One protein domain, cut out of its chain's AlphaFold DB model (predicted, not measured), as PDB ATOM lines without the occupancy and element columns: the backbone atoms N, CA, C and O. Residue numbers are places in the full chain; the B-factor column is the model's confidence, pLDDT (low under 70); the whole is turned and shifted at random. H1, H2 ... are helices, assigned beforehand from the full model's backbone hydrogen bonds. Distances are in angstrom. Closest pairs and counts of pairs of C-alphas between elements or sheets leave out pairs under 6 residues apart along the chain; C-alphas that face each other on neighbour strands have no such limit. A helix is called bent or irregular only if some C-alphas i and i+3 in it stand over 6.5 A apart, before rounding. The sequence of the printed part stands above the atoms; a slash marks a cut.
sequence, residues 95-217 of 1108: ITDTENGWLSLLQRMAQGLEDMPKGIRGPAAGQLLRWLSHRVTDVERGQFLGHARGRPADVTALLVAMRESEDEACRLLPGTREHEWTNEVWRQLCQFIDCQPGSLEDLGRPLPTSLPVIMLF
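This is residues 95 to 217 of the 1108 residues of the protein "Pol protein" of Symbiodinium sp. CCMP2592 (UniProt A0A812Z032). Four helices make an up-and-down bundle, each running against the one before it, with H1 diagonally opposite H2 and with H3 and H4 at the other two corners. H2 packs on both H3 and H4, and after H4 comes a long stretch with no named element, residues 190 to 217, whose C-alphas lie 10 to 21 A from the mean of all C-alphas. The printed part has 123 residues with four named helices, H1, H2, H3, H4 in chain order, and no named strand; the class is all helix, though these helices hold 61 residues, under half. It is compact and rounded, with a radius of gyration of the C-alphas of 13.9 A and spans of 39 by 37 by 29 A.

H2, residues 118 to 136, is 26.7 A long, from C-alpha 118 at (113.851, 45.863, 98.472). H2 is neither bent nor irregular, but only just: C-alphas 119 and 122 are 6.1 A apart. H3 is residues 151 to 161. H4, residues 177 to 189, ends at C-alpha 189 (109.136, 65.261, 109.049). H1, residues 97 to 114, is 25.8 A long, from C-alpha 97 at (119.108, 71.188, 119.426).

H2 is the hub. H2 and H3, a hairpin, touch, closest at C-alphas 125 and 159, 5.2 A. H2 and H4 touch, closest at C-alphas 124 and 182, 6.5 A, and run the same way. H1 and H2, a hairpin, touch through residues 113 to 114 and 121 to 125 alone, closest at C-alphas 113 and 121, 5.6 A. H1 and H4 only just touch, with 3 pairs of C-alphas within 8 A, closest at C-alphas 109 and 185, 7.0 A. H3 and H4 are apart. Every O i to N i+4 pair is within hydrogen-bond range in H1, H3 and H4, and 14 of 15 in H2.

C-alphas 95 and 169, the two farthest apart, are 40.4 A apart. The printed part has no cut. The links H2 to H3 and H3 to H4 are long. Residues 95, 165 to 169 and 216 to 217 have pLDDT under 70.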
ATOM      1  N   ILE A  95     126.009  73.553 117.508       53.31
ATOM      2  CA  ILE A  95     124.856  73.189 116.666       53.31
ATOM      3  C   ILE A  95     123.579  73.217 117.513       53.31
ATOM      4  O   ILE A  95     123.555  72.683 118.624       53.31
ATOM      5  N   THR A  96     122.496  73.819 117.010       74.44
ATOM      6  CA  THR A  96     121.264  73.936 117.802       74.44
ATOM      7  C   THR A  96     120.606  72.571 118.018       74.44
ATOM      8  O   THR A  96     120.655  71.690 117.156       74.44
ATOM      9  N   ASP A  97     119.887  72.407 119.136       80.75
ATOM     10  CA  ASP A  97     119.108  71.188 119.426       80.75
ATOM     11  C   ASP A  97     118.175  70.785 118.263       80.75
ATOM     12  O   ASP A  97     117.886  69.605 118.054       80.75
ATOM     13  N   THR A  98     117.725  71.763 117.464       82.75
ATOM     14  CA  THR A  98     116.839  71.543 116.311       82.75
ATOM     15  C   THR A  98     117.540  70.902 115.111       82.75
ATOM     16  O   THR A  98     116.908  70.164 114.357       82.75
ATOM     17  N   GLU A  99     118.837  71.144 114.930       87.56
ATOM     18  CA  GLU A  99     119.644  70.591 113.835       87.56
ATOM     19  C   GLU A  99     120.158  69.196 114.197       87.56
ATOM     20  O   GLU A  99     120.048  68.270 113.393       87.56
ATOM     21  N   ASN A 100     120.573  68.999 115.451       89.44
ATOM     22  CA  ASN A 100     120.863  67.671 115.996       89.44
ATOM     23  C   ASN A 100     119.625  66.752 115.923       89.44
ATOM     24  O   ASN A 100     119.729  65.578 115.551       89.44
ATOM     25  N   GLY A 101     118.429  67.293 116.193       94.75
ATOM     26  CA  GLY A 101     117.156  66.594 115.993       94.75
ATOM     27  C   GLY A 101     116.846  66.270 114.523       94.75
ATOM     28  O   GLY A 101     116.329  65.188 114.241       94.75
ATOM     29  N   TRP A 102     117.200  67.162 113.591       95.69
ATOM     30  CA  TRP A 102     117.015  66.961 112.150       95.69
ATOM     31  C   TRP A 102     117.887  65.825 111.600       95.69
ATOM     32  O   TRP A 102     117.370  64.881 111.002       95.69
ATOM     33  N   LEU A 103     119.195  65.863 111.871       95.31
ATOM     34  CA  LEU A 103     120.137  64.826 111.434       95.31
ATOM     35  C   LEU A 103     119.780  63.455 112.032       95.31
ATOM     36  O   LEU A 103     119.772  62.450 111.321       95.31
ATOM     37  N   SER A 104     119.367  63.426 113.306       95.69
ATOM     38  CA  SER A 104     118.874  62.211 113.974       95.69
ATOM     39  C   SER A 104     117.613  61.623 113.320       95.69
ATOM     40  O   SER A 104     117.391  60.412 113.389       95.69
ATOM     41  N   LEU A 105     116.762  62.457 112.707       97.44
ATOM     42  CA  LEU A 105     115.580  62.007 111.970       97.44
ATOM     43  C   LEU A 105     115.955  61.469 110.583       97.44
ATOM     44  O   LEU A 105     115.471  60.399 110.214       97.44
ATOM     45  N   LEU A 106     116.842  62.151 109.848       97.69
ATOM     46  CA  LEU A 106     117.335  61.677 108.549       97.69
ATOM     47  C   LEU A 106     118.046  60.322 108.670       97.69
ATOM     48  O   LEU A 106     117.698  59.394 107.944       97.69
ATOM     49  N   GLN A 107     118.954  60.162 109.639       97.12
ATOM     50  CA  GLN A 107     119.642  58.889 109.899       97.12
ATOM     51  C   GLN A 107     118.659  57.759 110.255       97.12
ATOM     52  O   GLN A 107     118.770  56.647 109.742       97.12
ATOM     53  N   ARG A 108     117.644  58.045 111.084       97.62
ATOM     54  CA  ARG A 108     116.586  57.079 111.430       97.62
ATOM     55  C   ARG A 108     115.725  56.697 110.222       97.62
ATOM     56  O   ARG A 108     115.294  55.549 110.127       97.62
ATOM     57  N   MET A 109     115.459  57.642 109.321       98.12
ATOM     58  CA  MET A 109     114.713  57.388 108.088       98.12
ATOM     59  C   MET A 109     115.534  56.559 107.093       98.12
ATOM     60  O   MET A 109     114.979  55.631 106.514       98.12
ATOM     61  N   ALA A 110     116.832  56.843 106.943       97.81
ATOM     62  CA  ALA A 110     117.751  56.055 106.122       97.81
ATOM     63  C   ALA A 110     117.811  54.598 106.607       97.81
ATOM     64  O   ALA A 110     117.390  53.703 105.878       97.81
ATOM     65  N   GLN A 111     118.175  54.372 107.877       97.69
ATOM     66  CA  GLN A 111     118.217  53.030 108.475       97.69
ATOM     67  C   GLN A 111     116.873  52.299 108.341       97.69
ATOM     68  O   GLN A 111     116.834  51.125 107.995       97.69
ATOM     69  N   GLY A 112     115.750  52.988 108.571       97.81
ATOM     70  CA  GLY A 112     114.426  52.373 108.466       97.81
ATOM     71  C   GLY A 112     113.966  52.058 107.036       97.81
ATOM     72  O   GLY A 112     113.074  51.228 106.884       97.81
ATOM     73  N   LEU A 113     114.563  52.666 106.001       97.38
ATOM     74  CA  LEU A 113     114.400  52.260 104.597       97.38
ATOM     75  C   LEU A 113     115.384  51.142 104.222       97.38
ATOM     76  O   LEU A 113     115.019  50.222 103.488       97.38
ATOM     77  N   GLU A 114     116.607  51.173 104.749       96.81
ATOM     78  CA  GLU A 114     117.604  50.111 104.575       96.81
ATOM     79  C   GLU A 114     117.129  48.779 105.173       96.81
ATOM     80  O   GLU A 114     117.194  47.754 104.493       96.81
ATOM     81  N   ASP A 115     116.543  48.811 106.373       97.38
ATOM     82  CA  ASP A 115     115.948  47.665 107.075       97.38
ATOM     83  C   ASP A 115     114.741  47.043 106.333       97.38
ATOM     84  O   ASP A 115     114.323  45.925 106.654       97.38
ATOM     85  N   MET A 116     114.146  47.739 105.351       97.50
ATOM     86  CA  MET A 116     113.039  47.196 104.556       97.50
ATOM     87  C   MET A 116     113.524  46.250 103.445       97.50
ATOM     88  O   MET A 116     114.504  46.543 102.755       97.50
ATOM     89  N   PRO A 117     112.776  45.162 103.162       95.50
ATOM     90  CA  PRO A 117     112.962  44.380 101.943       95.50
ATOM     91  C   PRO A 117     112.859  45.269 100.693       95.50
ATOM     92  O   PRO A 117     111.970  46.118 100.614       95.50
ATOM     93  N   LYS A 118     113.722  45.036  99.694       91.56
ATOM     94  CA  LYS A 118     113.851  45.863  98.472       91.56
ATOM     95  C   LYS A 118     112.506  46.230  97.820       91.56
ATOM     96  O   LYS A 118     112.204  47.410  97.670       91.56
ATOM     97  N   GLY A 119     111.656  45.234  97.552       91.88
ATOM     98  CA  GLY A 119     110.318  45.417  96.956       91.88
ATOM     99  C   GLY A 119     109.269  46.102  97.851       91.88
ATOM    100  O   GLY A 119     108.113  46.213  97.459       91.88
ATOM    101  N   ILE A 120     109.636  46.540  99.060       94.56
ATOM    102  CA  ILE A 120     108.804  47.382  99.939       94.56
ATOM    103  C   ILE A 120     109.471  48.749 100.178       94.56
ATOM    104  O   ILE A 120     108.771  49.757 100.278       94.56
ATOM    105  N   ARG A 121     110.812  48.811 100.161       95.44
ATOM    106  CA  ARG A 121     111.611  50.047 100.232       95.44
ATOM    107  C   ARG A 121     111.229  51.053  99.142       95.44
ATOM    108  O   ARG A 121     110.912  52.195  99.469       95.44
ATOM    109  N   GLY A 122     111.195  50.632  97.874       94.44
ATOM    110  CA  GLY A 122     110.792  51.488  96.746       94.44
ATOM    111  C   GLY A 122     109.388  52.096  96.927       94.44
ATOM    112  O   GLY A 122     109.253  53.322  96.928       94.44
ATOM    113  N   PRO A 123     108.348  51.277  97.185       95.50
ATOM    114  CA  PRO A 123     107.004  51.754  97.528       95.50
ATOM    115  C   PRO A 123     106.938  52.688  98.748       95.50
ATOM    116  O   PRO A 123     106.140  53.629  98.750       95.50
ATOM    117  N   ALA A 124     107.764  52.462  99.777       96.75
ATOM    118  CA  ALA A 124     107.838  53.312 100.966       96.75
ATOM    119  C   ALA A 124     108.464  54.682 100.670       96.75
ATOM    120  O   ALA A 124     107.876  55.714 101.008       96.75
ATOM    121  N   ALA A 125     109.606  54.706  99.978       96.81
ATOM    122  CA  ALA A 125     110.262  55.933  99.541       96.81
ATOM    123  C   ALA A 125     109.371  56.733  98.572       96.81
ATOM    124  O   ALA A 125     109.176  57.936  98.748       96.81
ATOM    125  N   GLY A 126     108.727  56.054  97.617       95.81
ATOM    126  CA  GLY A 126     107.754  56.652  96.700       95.81
ATOM    127  C   GLY A 126     106.524  57.236  97.404       95.81
ATOM    128  O   GLY A 126     106.025  58.289  97.007       95.81
ATOM    129  N   GLN A 127     106.042  56.606  98.481       96.81
ATOM    130  CA  GLN A 127     104.946  57.147  99.289       96.81
ATOM    131  C   GLN A 127     105.364  58.400 100.078       96.81
ATOM    132  O   GLN A 127     104.605  59.369 100.114       96.81
ATOM    133  N   LEU A 128     106.574  58.415 100.643       97.69
ATOM    134  CA  LEU A 128     107.137  59.594 101.309       97.69
ATOM    135  C   LEU A 128     107.377  60.751 100.316       97.69
ATOM    136  O   LEU A 128     107.036  61.888 100.632       97.69
ATOM    137  N   LEU A 129     107.847  60.473  99.092       97.19
ATOM    138  CA  LEU A 129     107.994  61.480  98.026       97.19
ATOM    139  C   LEU A 129     106.651  62.116  97.633       97.19
ATOM    140  O   LEU A 129     106.579  63.337  97.483       97.19
ATOM    141  N   ARG A 130     105.573  61.324  97.501       96.94
ATOM    142  CA  ARG A 130     104.219  61.849  97.213       96.94
ATOM    143  C   ARG A 130     103.768  62.862  98.264       96.94
ATOM    144  O   ARG A 130     103.273  63.926  97.899       96.94
ATOM    145  N   TRP A 131     103.952  62.552  99.549       97.88
ATOM    146  CA  TRP A 131     103.625  63.474 100.640       97.88
ATOM    147  C   TRP A 131     104.545  64.702 100.667       97.88
ATOM    148  O   TRP A 131     104.062  65.820 100.834       97.88
ATOM    149  N   LEU A 132     105.849  64.522 100.432       97.94
ATOM    150  CA  LEU A 132     106.805  65.627 100.367       97.94
ATOM    151  C   LEU A 132     106.432  66.631  99.270       97.94
ATOM    152  O   LEU A 132     106.376  67.827  99.536       97.94
ATOM    153  N   SER A 133     106.099  66.158  98.064       97.50
ATOM    154  CA  SER A 133     105.609  67.037  96.994       97.50
ATOM    155  C   SER A 133     104.296  67.703  97.385       97.50
ATOM    156  O   SER A 133     104.189  68.922  97.287       97.50
ATOM    157  N   HIS A 134     103.328  66.940  97.903       97.69
ATOM    158  CA  HIS A 134     102.028  67.471  98.322       97.69
ATOM    159  C   HIS A 134     102.156  68.692  99.252       97.69
ATOM    160  O   HIS A 134     101.423  69.662  99.063       97.69
ATOM    161  N   ARG A 135     103.150  68.692 100.149       98.06
ATOM    162  CA  ARG A 135     103.454  69.770 101.106       98.06
ATOM    163  C   ARG A 135     104.399  70.876 100.603       98.06
ATOM    164  O   ARG A 135     104.354  71.988 101.128       98.06
ATOM    165  N   VAL A 136     105.287  70.587  99.646       97.75
ATOM    166  CA  VAL A 136     106.442  71.458  99.318       97.75
ATOM    167  C   VAL A 136     106.432  72.006  97.884       97.75
ATOM    168  O   VAL A 136     106.993  73.073  97.655       97.75
ATOM    169  N   THR A 137     105.799  71.347  96.909       96.56
ATOM    170  CA  THR A 137     105.813  71.833  95.513       96.56
ATOM    171  C   THR A 137     104.719  72.870  95.263       96.56
ATOM    172  O   THR A 137     103.550  72.493  95.166       96.56
ATOM    173  N   ASP A 138     105.090  74.152  95.141       96.38
ATOM    174  CA  ASP A 138     104.207  75.248  94.706       96.38
ATOM    175  C   ASP A 138     103.784  75.028  93.243       96.38
ATOM    176  O   ASP A 138     104.581  75.153  92.304       96.38
ATOM    177  N   VAL A 139     102.513  74.673  93.051       90.94
ATOM    178  CA  VAL A 139     101.952  74.321  91.737       90.94
ATOM    179  C   VAL A 139     101.554  75.562  90.934       90.94
ATOM    180  O   VAL A 139     101.469  75.487  89.710       90.94
ATOM    181  N   GLU A 140     101.349  76.712  91.582       91.81
ATOM    182  CA  GLU A 140     101.032  77.967  90.890       91.81
ATOM    183  C   GLU A 140     102.287  78.602  90.273       91.81
ATOM    184  O   GLU A 140     102.204  79.212  89.206       91.81
ATOM    185  N   ARG A 141     103.460  78.400  90.890       91.69
ATOM    186  CA  ARG A 141     104.768  78.839  90.364       91.69
ATOM    187  C   ARG A 141     105.556  77.763  89.613       91.69
ATOM    188  O   ARG A 141     106.597  78.080  89.042       91.69
ATOM    189  N   GLY A 142     105.102  76.509  89.610       92.44
ATOM    190  CA  GLY A 142     105.807  75.402  88.953       92.44
ATOM    191  C   GLY A 142     107.107  74.992  89.658       92.44
ATOM    192  O   GLY A 142     108.092  74.653  89.003       92.44
ATOM    193  N   GLN A 143     107.140  75.043  90.992       93.44
ATOM    194  CA  GLN A 143     108.284  74.582  91.778       93.44
ATOM    195  C   GLN A 143     108.177  73.076  92.044       93.44
ATOM    196  O   GLN A 143     107.325  72.640  92.812       93.44
ATOM    197  N   PHE A 144     109.047  72.282  91.416       95.50
ATOM    198  CA  PHE A 144     109.149  70.832  91.623       95.50
ATOM    199  C   PHE A 144     110.071  70.496  92.809       95.50
ATOM    200  O   PHE A 144     110.708  71.387  93.368       95.50
ATOM    201  N   LEU A 145     110.151  69.224  93.225       95.44
ATOM    202  CA  LEU A 145     110.912  68.847  94.431       95.44
ATOM    203  C   LEU A 145     112.404  69.206  94.342       95.44
ATOM    204  O   LEU A 145     112.972  69.667  95.327       95.44
ATOM    205  N   GLY A 146     113.021  69.087  93.165       94.31
ATOM    206  CA  GLY A 146     114.405  69.507  92.918       94.31
ATOM    207  C   GLY A 146     114.617  71.026  92.872       94.31
ATOM    208  O   GLY A 146     115.754  71.471  92.791       94.31
ATOM    209  N   HIS A 147     113.553  71.836  92.946       94.62
ATOM    210  CA  HIS A 147     113.659  73.286  93.163       94.62
ATOM    211  C   HIS A 147     113.627  73.652  94.661       94.62
ATOM    212  O   HIS A 147     113.869  74.810  95.013       94.62
ATOM    213  N   ALA A 148     113.322  72.701  95.553       94.12
ATOM    214  CA  ALA A 148     113.336  72.933  96.991       94.12
ATOM    215  C   ALA A 148     114.775  73.088  97.521       94.12
ATOM    216  O   ALA A 148     115.729  72.564  96.951       94.12
ATOM    217  N   ARG A 149     114.938  73.819  98.630       94.38
ATOM    218  CA  ARG A 149     116.240  74.124  99.251       94.38
ATOM    219  C   ARG A 149     116.222  73.808 100.747       94.38
ATOM    220  O   ARG A 149     115.183  73.953 101.390       94.38
ATOM    221  N   GLY A 150     117.374  73.431 101.304       95.94
ATOM    222  CA  GLY A 150     117.495  72.999 102.701       95.94
ATOM    223  C   GLY A 150     116.724  71.703 102.964       95.94
ATOM    224  O   GLY A 150     116.583  70.886 102.066       95.94
ATOM    225  N   ARG A 151     116.155  71.548 104.165       97.00
ATOM    226  CA  ARG A 151     115.548  70.295 104.668       97.00
ATOM    227  C   ARG A 151     114.719  69.457 103.666       97.00
ATOM    228  O   ARG A 151     114.896  68.239 103.642       97.00
ATOM    229  N   PRO A 152     113.826  70.018 102.824       97.31
ATOM    230  CA  PRO A 152     113.101  69.212 101.840       97.31
ATOM    231  C   PRO A 152     113.985  68.662 100.709       97.31
ATOM    232  O   PRO A 152     113.657  67.619 100.148       97.31
ATOM    233  N   ALA A 153     115.097  69.324 100.379       96.44
ATOM    234  CA  ALA A 153     116.101  68.828  99.441       96.44
ATOM    235  C   ALA A 153     116.852  67.624 100.029       96.44
ATOM    236  O   ALA A 153     116.922  66.597  99.361       96.44
ATOM    237  N   ASP A 154     117.297  67.693 101.294       97.12
ATOM    238  CA  ASP A 154     117.954  66.577 102.000       97.12
ATOM    239  C   ASP A 154     117.079  65.306 101.955       97.12
ATOM    240  O   ASP A 154     117.534  64.212 101.617       97.12
ATOM    241  N   VAL A 155     115.781  65.468 102.248       97.69
ATOM    242  CA  VAL A 155     114.788  64.384 102.190       97.69
ATOM    243  C   VAL A 155     114.555  63.921 100.756       97.69
ATOM    244  O   VAL A 155     114.474  62.719 100.526       97.69
ATOM    245  N   THR A 156     114.462  64.833  99.784       97.25
ATOM    246  CA  THR A 156     114.299  64.458  98.370       97.25
ATOM    247  C   THR A 156     115.478  63.606  97.904       97.25
ATOM    248  O   THR A 156     115.253  62.534  97.352       97.25
ATOM    249  N   ALA A 157     116.716  64.020  98.185       96.00
ATOM    250  CA  ALA A 157     117.922  63.286  97.817       96.00
ATOM    251  C   ALA A 157     117.950  61.880  98.443       96.00
ATOM    252  O   ALA A 157     118.109  60.892  97.726       96.00
ATOM    253  N   LEU A 158     117.705  61.769  99.755       97.19
ATOM    254  CA  LEU A 158     117.682  60.482 100.457       97.19
ATOM    255  C   LEU A 158     116.559  59.554  99.954       97.19
ATOM    256  O   LEU A 158     116.790  58.366  99.739       97.19
ATOM    257  N   LEU A 159     115.350  60.072  99.722       97.12
ATOM    258  CA  LEU A 159     114.238  59.260  99.213       97.12
ATOM    259  C   LEU A 159     114.411  58.856  97.742       97.12
ATOM    260  O   LEU A 159     113.913  57.804  97.348       97.12
ATOM    261  N   VAL A 160     115.110  59.658  96.934       95.06
ATOM    262  CA  VAL A 160     115.474  59.294  95.557       95.06
ATOM    263  C   VAL A 160     116.560  58.219  95.555       95.06
ATOM    264  O   VAL A 160     116.389  57.213  94.875       95.06
ATOM    265  N   ALA A 161     117.607  58.355  96.374       94.75
ATOM    266  CA  ALA A 161     118.653  57.337  96.513       94.75
ATOM    267  C   ALA A 161     118.115  55.984  97.029       94.75
ATOM    268  O   ALA A 161     118.592  54.928  96.623       94.75
ATOM    269  N   MET A 162     117.088  56.004  97.886       94.75
ATOM    270  CA  MET A 162     116.428  54.796  98.406       94.75
ATOM    271  C   MET A 162     115.359  54.204  97.463       94.75
ATOM    272  O   MET A 162     114.809  53.140  97.763       94.75
ATOM    273  N   ARG A 163     115.047  54.853  96.330       91.56
ATOM    274  CA  ARG A 163     114.103  54.342  95.323       91.56
ATOM    275  C   ARG A 163     114.846  53.500  94.282       91.56
ATOM    276  O   ARG A 163     115.358  54.021  93.296       91.56
ATOM    277  N   GLU A 164     114.822  52.181  94.458       85.69
ATOM    278  CA  GLU A 164     115.227  51.241  93.401       85.69
ATOM    279  C   GLU A 164     114.295  51.413  92.173       85.69
ATOM    280  O   GLU A 164     113.094  51.662  92.317       85.69
ATOM    281  N   SER A 165     114.863  51.400  90.964       60.84
ATOM    282  CA  SER A 165     114.428  52.275  89.857       60.84
ATOM    283  C   SER A 165     113.134  51.906  89.117       60.84
ATOM    284  O   SER A 165     112.632  52.728  88.356       60.84
ATOM    285  N   GLU A 166     112.580  50.708  89.316       63.25
ATOM    286  CA  GLU A 166     111.586  50.121  88.395       63.25
ATOM    287  C   GLU A 166     110.129  50.141  88.918       63.25
ATOM    288  O   GLU A 166     109.181  50.111  88.133       63.25
ATOM    289  N   ASP A 167     109.912  50.255  90.236       66.12
ATOM    290  CA  ASP A 167     108.582  50.152  90.869       66.12
ATOM    291  C   ASP A 167     107.799  51.489  90.876       66.12
ATOM    292  O   ASP A 167     107.611  52.142  91.905       66.12
ATOM    293  N   GLU A 168     107.310  51.926  89.713       63.38
ATOM    294  CA  GLU A 168     106.515  53.166  89.579       63.38
ATOM    295  C   GLU A 168     105.106  53.072  90.208       63.38
ATOM    296  O   GLU A 168     104.589  54.032  90.793       63.38
ATOM    297  N   ALA A 169     104.460  51.911  90.064       64.19
ATOM    298  CA  ALA A 169     103.030  51.730  90.330       64.19
ATOM    299  C   ALA A 169     102.702  51.356  91.785       64.19
ATOM    300  O   ALA A 169     101.585  51.589  92.261       64.19
ATOM    301  N   CYS A 170     103.655  50.765  92.503       74.25
ATOM    302  CA  CYS A 170     103.406  50.129  93.787       74.25
ATOM    303  C   CYS A 170     103.146  51.158  94.908       74.25
ATOM    304  O   CYS A 170     103.933  52.072  95.167       74.25
ATOM    305  N   ARG A 171     102.014  51.002  95.609       87.25
ATOM    306  CA  ARG A 171     101.710  51.714  96.860       87.25
ATOM    307  C   ARG A 171     101.773  50.749  98.032       87.25
ATOM    308  O   ARG A 171     101.300  49.620  97.928       87.25
ATOM    309  N   LEU A 172     102.243  51.241  99.174       93.50
ATOM    310  CA  LEU A 172     102.016  50.570 100.452       93.50
ATOM    311  C   LEU A 172     100.509  50.487 100.726       93.50
ATOM    312  O   LEU A 172      99.822  51.514 100.739       93.50
ATOM    313  N   LEU A 173     100.004  49.275 100.953       93.12
ATOM    314  CA  LEU A 173      98.604  49.051 101.305       93.12
ATOM    315  C   LEU A 173      98.304  49.669 102.687       93.12
ATOM    316  O   LEU A 173      99.106  49.511 103.611       93.12
ATOM    317  N   PRO A 174      97.163  50.357 102.877       95.31
ATOM    318  CA  PRO A 174      96.786  50.879 104.186       95.31
ATOM    319  C   PRO A 174      96.721  49.767 105.242       95.31
ATOM    320  O   PRO A 174      96.055  48.752 105.042       95.31
ATOM    321  N   GLY A 175      97.400  49.971 106.372       94.25
ATOM    322  CA  GLY A 175      97.439  49.008 107.477       94.25
ATOM    323  C   GLY A 175      98.535  47.936 107.398       94.25
ATOM    324  O   GLY A 175      98.528  47.038 108.238       94.25
ATOM    325  N   THR A 176      99.491  48.000 106.458       96.75
ATOM    326  CA  THR A 176     100.764  47.274 106.655       96.75
ATOM    327  C   THR A 176     101.663  48.023 107.641       96.75
ATOM    328  O   THR A 176     101.558  49.241 107.801       96.75
ATOM    329  N   ARG A 177     102.596  47.305 108.273       97.31
ATOM    330  CA  ARG A 177     103.564  47.870 109.228       97.31
ATOM    331  C   ARG A 177     104.416  48.982 108.604       97.31
ATOM    332  O   ARG A 177     104.810  49.924 109.282       97.31
ATOM    333  N   GLU A 178     104.694  48.884 107.312       96.81
ATOM    334  CA  GLU A 178     105.501  49.836 106.551       96.81
ATOM    335  C   GLU A 178     104.666  51.063 106.164       96.81
ATOM    336  O   GLU A 178     105.177  52.183 106.145       96.81
ATOM    337  N   HIS A 179     103.354  50.893 105.952       96.62
ATOM    338  CA  HIS A 179     102.420  52.016 105.859       96.62
ATOM    339  C   HIS A 179     102.317  52.758 107.202       96.62
ATOM    340  O   HIS A 179     102.355  53.985 107.235       96.62
ATOM    341  N   GLU A 180     102.247  52.046 108.329       97.62
ATOM    342  CA  GLU A 180     102.273  52.663 109.664       97.62
ATOM    343  C   GLU A 180     103.601  53.393 109.935       97.62
ATOM    344  O   GLU A 180     103.588  54.543 110.376       97.62
ATOM    345  N   TRP A 181     104.741  52.781 109.592       98.00
ATOM    346  CA  TRP A 181     106.071  53.392 109.716       98.00
ATOM    347  C   TRP A 181     106.230  54.645 108.845       98.00
ATOM    348  O   TRP A 181     106.692  55.674 109.336       98.00
ATOM    349  N   THR A 182     105.803  54.609 107.578       97.75
ATOM    350  CA  THR A 182     105.887  55.785 106.692       97.75
ATOM    351  C   THR A 182     104.992  56.928 107.186       97.75
ATOM    352  O   THR A 182     105.425  58.078 107.159       97.75
ATOM    353  N   ASN A 183     103.799  56.643 107.729       97.56
ATOM    354  CA  ASN A 183     102.963  57.656 108.394       97.56
ATOM    355  C   ASN A 183     103.620  58.233 109.665       97.56
ATOM    356  O   ASN A 183     103.454  59.418 109.959       97.56
ATOM    357  N   GLU A 184     104.344  57.418 110.436       97.94
ATOM    358  CA  GLU A 184     105.076  57.864 111.628       97.94
ATOM    359  C   GLU A 184     106.230  58.804 111.260       97.94
ATOM    360  O   GLU A 184     106.311  59.921 111.776       97.94
ATOM    361  N   VAL A 185     107.071  58.396 110.306       97.88
ATOM    362  CA  VAL A 185     108.172  59.216 109.778       97.88
ATOM    363  C   VAL A 185     107.649  60.510 109.166       97.88
ATOM    364  O   VAL A 185     108.174  61.578 109.475       97.88
ATOM    365  N   TRP A 186     106.571  60.461 108.377       98.12
ATOM    366  CA  TRP A 186     105.962  61.663 107.807       98.12
ATOM    367  C   TRP A 186     105.489  62.653 108.886       98.12
ATOM    368  O   TRP A 186     105.716  63.859 108.768       98.12
ATOM    369  N   ARG A 187     104.917  62.163 109.994       97.88
ATOM    370  CA  ARG A 187     104.498  63.009 111.127       97.88
ATOM    371  C   ARG A 187     105.673  63.603 111.911       97.88
ATOM    372  O   ARG A 187     105.502  64.626 112.576       97.88
ATOM    373  N   GLN A 188     106.850  62.982 111.849       97.69
ATOM    374  CA  GLN A 188     108.094  63.549 112.376       97.69
ATOM    375  C   GLN A 188     108.657  64.599 111.400       97.69
ATOM    376  O   GLN A 188     108.928  65.719 111.822       97.69
ATOM    377  N   LEU A 189     108.706  64.314 110.092       97.88
ATOM    378  CA  LEU A 189     109.136  65.261 109.049       97.88
ATOM    379  C   LEU A 189     108.308  66.560 109.035       97.88
ATOM    380  O   LEU A 189     108.876  67.646 108.927       97.88
ATOM    381  N   CYS A 190     106.989  66.475 109.237       97.69
ATOM    382  CA  CYS A 190     106.090  67.638 109.316       97.69
ATOM    383  C   CYS A 190     106.409  68.633 110.453       97.69
ATOM    384  O   CYS A 190     105.838  69.720 110.467       97.69
ATOM    385  N   GLN A 191     107.279  68.278 111.408       97.19
ATOM    386  CA  GLN A 191     107.743  69.170 112.485       97.19
ATOM    387  C   GLN A 191     108.968  70.002 112.075       97.19
ATOM    388  O   GLN A 191     109.274  71.002 112.717       97.19
ATOM    389  N   PHE A 192     109.669  69.587 111.015       97.50
ATOM    390  CA  PHE A 192     110.889  70.223 110.512       97.50
ATOM    391  C   PHE A 192     110.710  70.862 109.128       97.50
ATOM    392  O   PHE A 192     111.540  71.690 108.747       97.50
ATOM    393  N   ILE A 193     109.662  70.466 108.397       97.56
ATOM    394  CA  ILE A 193     109.291  70.949 107.063       97.56
ATOM    395  C   ILE A 193     107.958  71.700 107.155       97.56
ATOM    396  O   ILE A 193     106.898  71.103 107.386       97.56
ATOM    397  N   ASP A 194     108.014  73.012 106.937       97.38
ATOM    398  CA  ASP A 194     106.837  73.864 106.789       97.38
ATOM    399  C   ASP A 194     106.056  73.533 105.507       97.38
ATOM    400  O   ASP A 194     106.602  73.017 104.530       97.38
ATOM    401  N   CYS A 195     104.756  73.829 105.514       97.50
ATOM    402  CA  CYS A 195     103.924  73.751 104.316       97.50
ATOM    403  C   CYS A 195     104.211  74.964 103.422       97.50
ATOM    404  O   CYS A 195     104.132  76.101 103.894       97.50
ATOM    405  N   GLN A 196     104.549  74.740 102.149       96.69
ATOM    406  CA  GLN A 196     104.793  75.838 101.213       96.69
ATOM    407  C   GLN A 196     103.462  76.464 100.758       96.69
ATOM    408  O   GLN A 196     102.535  75.722 100.413       96.69
ATOM    409  N   PRO A 197     103.343  77.805 100.711       96.50
ATOM    410  CA  PRO A 197     102.190  78.470 100.107       96.50
ATOM    411  C   PRO A 197     102.015  78.046  98.642       96.50
ATOM    412  O   PRO A 197     103.001  77.937  97.917       96.50
ATOM    413  N   GLY A 198     100.781  77.794  98.202       94.50
ATOM    414  CA  GLY A 198     100.507  77.302  96.842       94.50
ATOM    415  C   GLY A 198     100.847  75.819  96.609       94.50
ATOM    416  O   GLY A 198     100.688  75.314  95.492       94.50
ATOM    417  N   SER A 199     101.283  75.092  97.646       97.44
ATOM    418  CA  SER A 199     101.398  73.630  97.607       97.44
ATOM    419  C   SER A 199     100.030  72.950  97.496       97.44
ATOM    420  O   SER A 199      98.981  73.549  97.740       97.44
ATOM    421  N   LEU A 200     100.010  71.662  97.145       96.69
ATOM    422  CA  LEU A 200      98.757  70.905  97.071       96.69
ATOM    423  C   LEU A 200      98.083  70.749  98.450       96.69
ATOM    424  O   LEU A 200      96.855  70.676  98.499       96.69
ATOM    425  N   GLU A 201      98.850  70.727  99.545       97.31
ATOM    426  CA  GLU A 201      98.340  70.718 100.923       97.31
ATOM    427  C   GLU A 201      97.698  72.069 101.289       97.31
ATOM    428  O   GLU A 201      96.550  72.088 101.735       97.31
ATOM    429  N   ASP A 202      98.380  73.191 101.026       97.50
ATOM    430  CA  ASP A 202      97.872  74.558 101.260       97.50
ATOM    431  C   ASP A 202      96.608  74.858 100.426       97.50
ATOM    432  O   ASP A 202      95.610  75.377 100.931       97.50
ATOM    433  N   LEU A 203      96.588  74.408  99.167       96.50
ATOM    434  CA  LEU A 203      95.425  74.479  98.274       96.50
ATOM    435  C   LEU A 203      94.296  73.486  98.633       96.50
ATOM    436  O   LEU A 203      93.289  73.425  97.918       96.50
ATOM    437  N   GLY A 204      94.444  72.679  99.691       97.19
ATOM    438  CA  GLY A 204      93.439  71.712 100.149       97.19
ATOM    439  C   GLY A 204      93.126  70.592  99.148       97.19
ATOM    440  O   GLY A 204      92.043  70.003  99.190       97.19
ATOM    441  N   ARG A 205      94.040  70.313  98.211       96.75
ATOM    442  CA  ARG A 205      93.885  69.284  97.174       96.75
ATOM    443  C   ARG A 205      94.261  67.902  97.727       96.75
ATOM    444  O   ARG A 205      95.088  67.807  98.634       96.75
ATOM    445  N   PRO A 206      93.687  66.804  97.202       96.50
ATOM    446  CA  PRO A 206      94.077  65.457  97.612       96.50
ATOM    447  C   PRO A 206      95.524  65.134  97.207       96.50
ATOM    448  O   PRO A 206      96.043  65.665  96.225       96.50
ATOM    449  N   LEU A 207      96.145  64.211  97.949       96.00
ATOM    450  CA  LEU A 207      97.455  63.634  97.635       96.00
ATOM    451  C   LEU A 207      97.465  63.066  96.196       96.00
ATOM    452  O   LEU A 207      96.587  62.254  95.881       96.00
ATOM    453  N   PRO A 208      98.426  63.442  95.327       91.75
ATOM    454  CA  PRO A 208      98.526  62.890  93.979       91.75
ATOM    455  C   PRO A 208      98.692  61.365  93.971       91.75
ATOM    456  O   PRO A 208      99.326  60.760  94.836       91.75
ATOM    457  N   THR A 209      98.087  60.740  92.963       90.62
ATOM    458  CA  THR A 209      98.018  59.284  92.791       90.62
ATOM    459  C   THR A 209      99.252  58.688  92.114       90.62
ATOM    460  O   THR A 209      99.581  57.528  92.386       90.62
ATOM    461  N   SER A 210      99.902  59.460  91.241       91.50
ATOM    462  CA  SER A 210     101.182  59.168  90.591       91.50
ATOM    463  C   SER A 210     102.354  59.373  91.559       91.50
ATOM    464  O   SER A 210     102.162  59.761  92.711       91.50
ATOM    465  N   LEU A 211     103.586  59.111  91.121       92.31
ATOM    466  CA  LEU A 211     104.765  59.700  91.765       92.31
ATOM    467  C   LEU A 211     104.893  61.183  91.352       92.31
ATOM    468  O   LEU A 211     104.366  61.564  90.300       92.31
ATOM    469  N   PRO A 212     105.523  62.041  92.175       92.44
ATOM    470  CA  PRO A 212     105.773  63.428  91.805       92.44
ATOM    471  C   PRO A 212     106.945  63.534  90.826       92.44
ATOM    472  O   PRO A 212     107.914  62.781  90.911       92.44
ATOM    473  N   VAL A 213     106.886  64.526  89.940       89.69
ATOM    474  CA  VAL A 213     108.043  64.924  89.132       89.69
ATOM    475  C   VAL A 213     109.068  65.580  90.058       89.69
ATOM    476  O   VAL A 213     108.769  66.585  90.705       89.69
ATOM    477  N   ILE A 214     110.265  64.997  90.139       88.94
ATOM    478  CA  ILE A 214     111.348  65.506  90.993       88.94
ATOM    479  C   ILE A 214     111.966  66.742  90.339       88.94
ATOM    480  O   ILE A 214     111.936  67.824  90.917       88.94
ATOM    481  N   MET A 215     112.426  66.600  89.098       80.25
ATOM    482  CA  MET A 215     112.760  67.699  88.196       80.25
ATOM    483  C   MET A 215     112.129  67.408  86.837       80.25
ATOM    484  O   MET A 215     112.106  66.260  86.396       80.25
ATOM    485  N   LEU A 216     111.626  68.446  86.169       52.19
ATOM    486  CA  LEU A 216     111.567  68.425  84.710       52.19
ATOM    487  C   LEU A 216     112.976  68.738  84.199       52.19
ATOM    488  O   LEU A 216     113.646  69.595  84.775       52.19
ATOM    489  N   PHE A 217     113.387  68.121  83.088       45.12
ATOM    490  CA  PHE A 217     114.466  68.682  82.267       45.12
ATOM    491  C   PHE A 217     114.146  70.158  81.971       45.12
ATOM    492  O   PHE A 217     112.962  70.485  81.803       45.12
TER     493      PHE A 217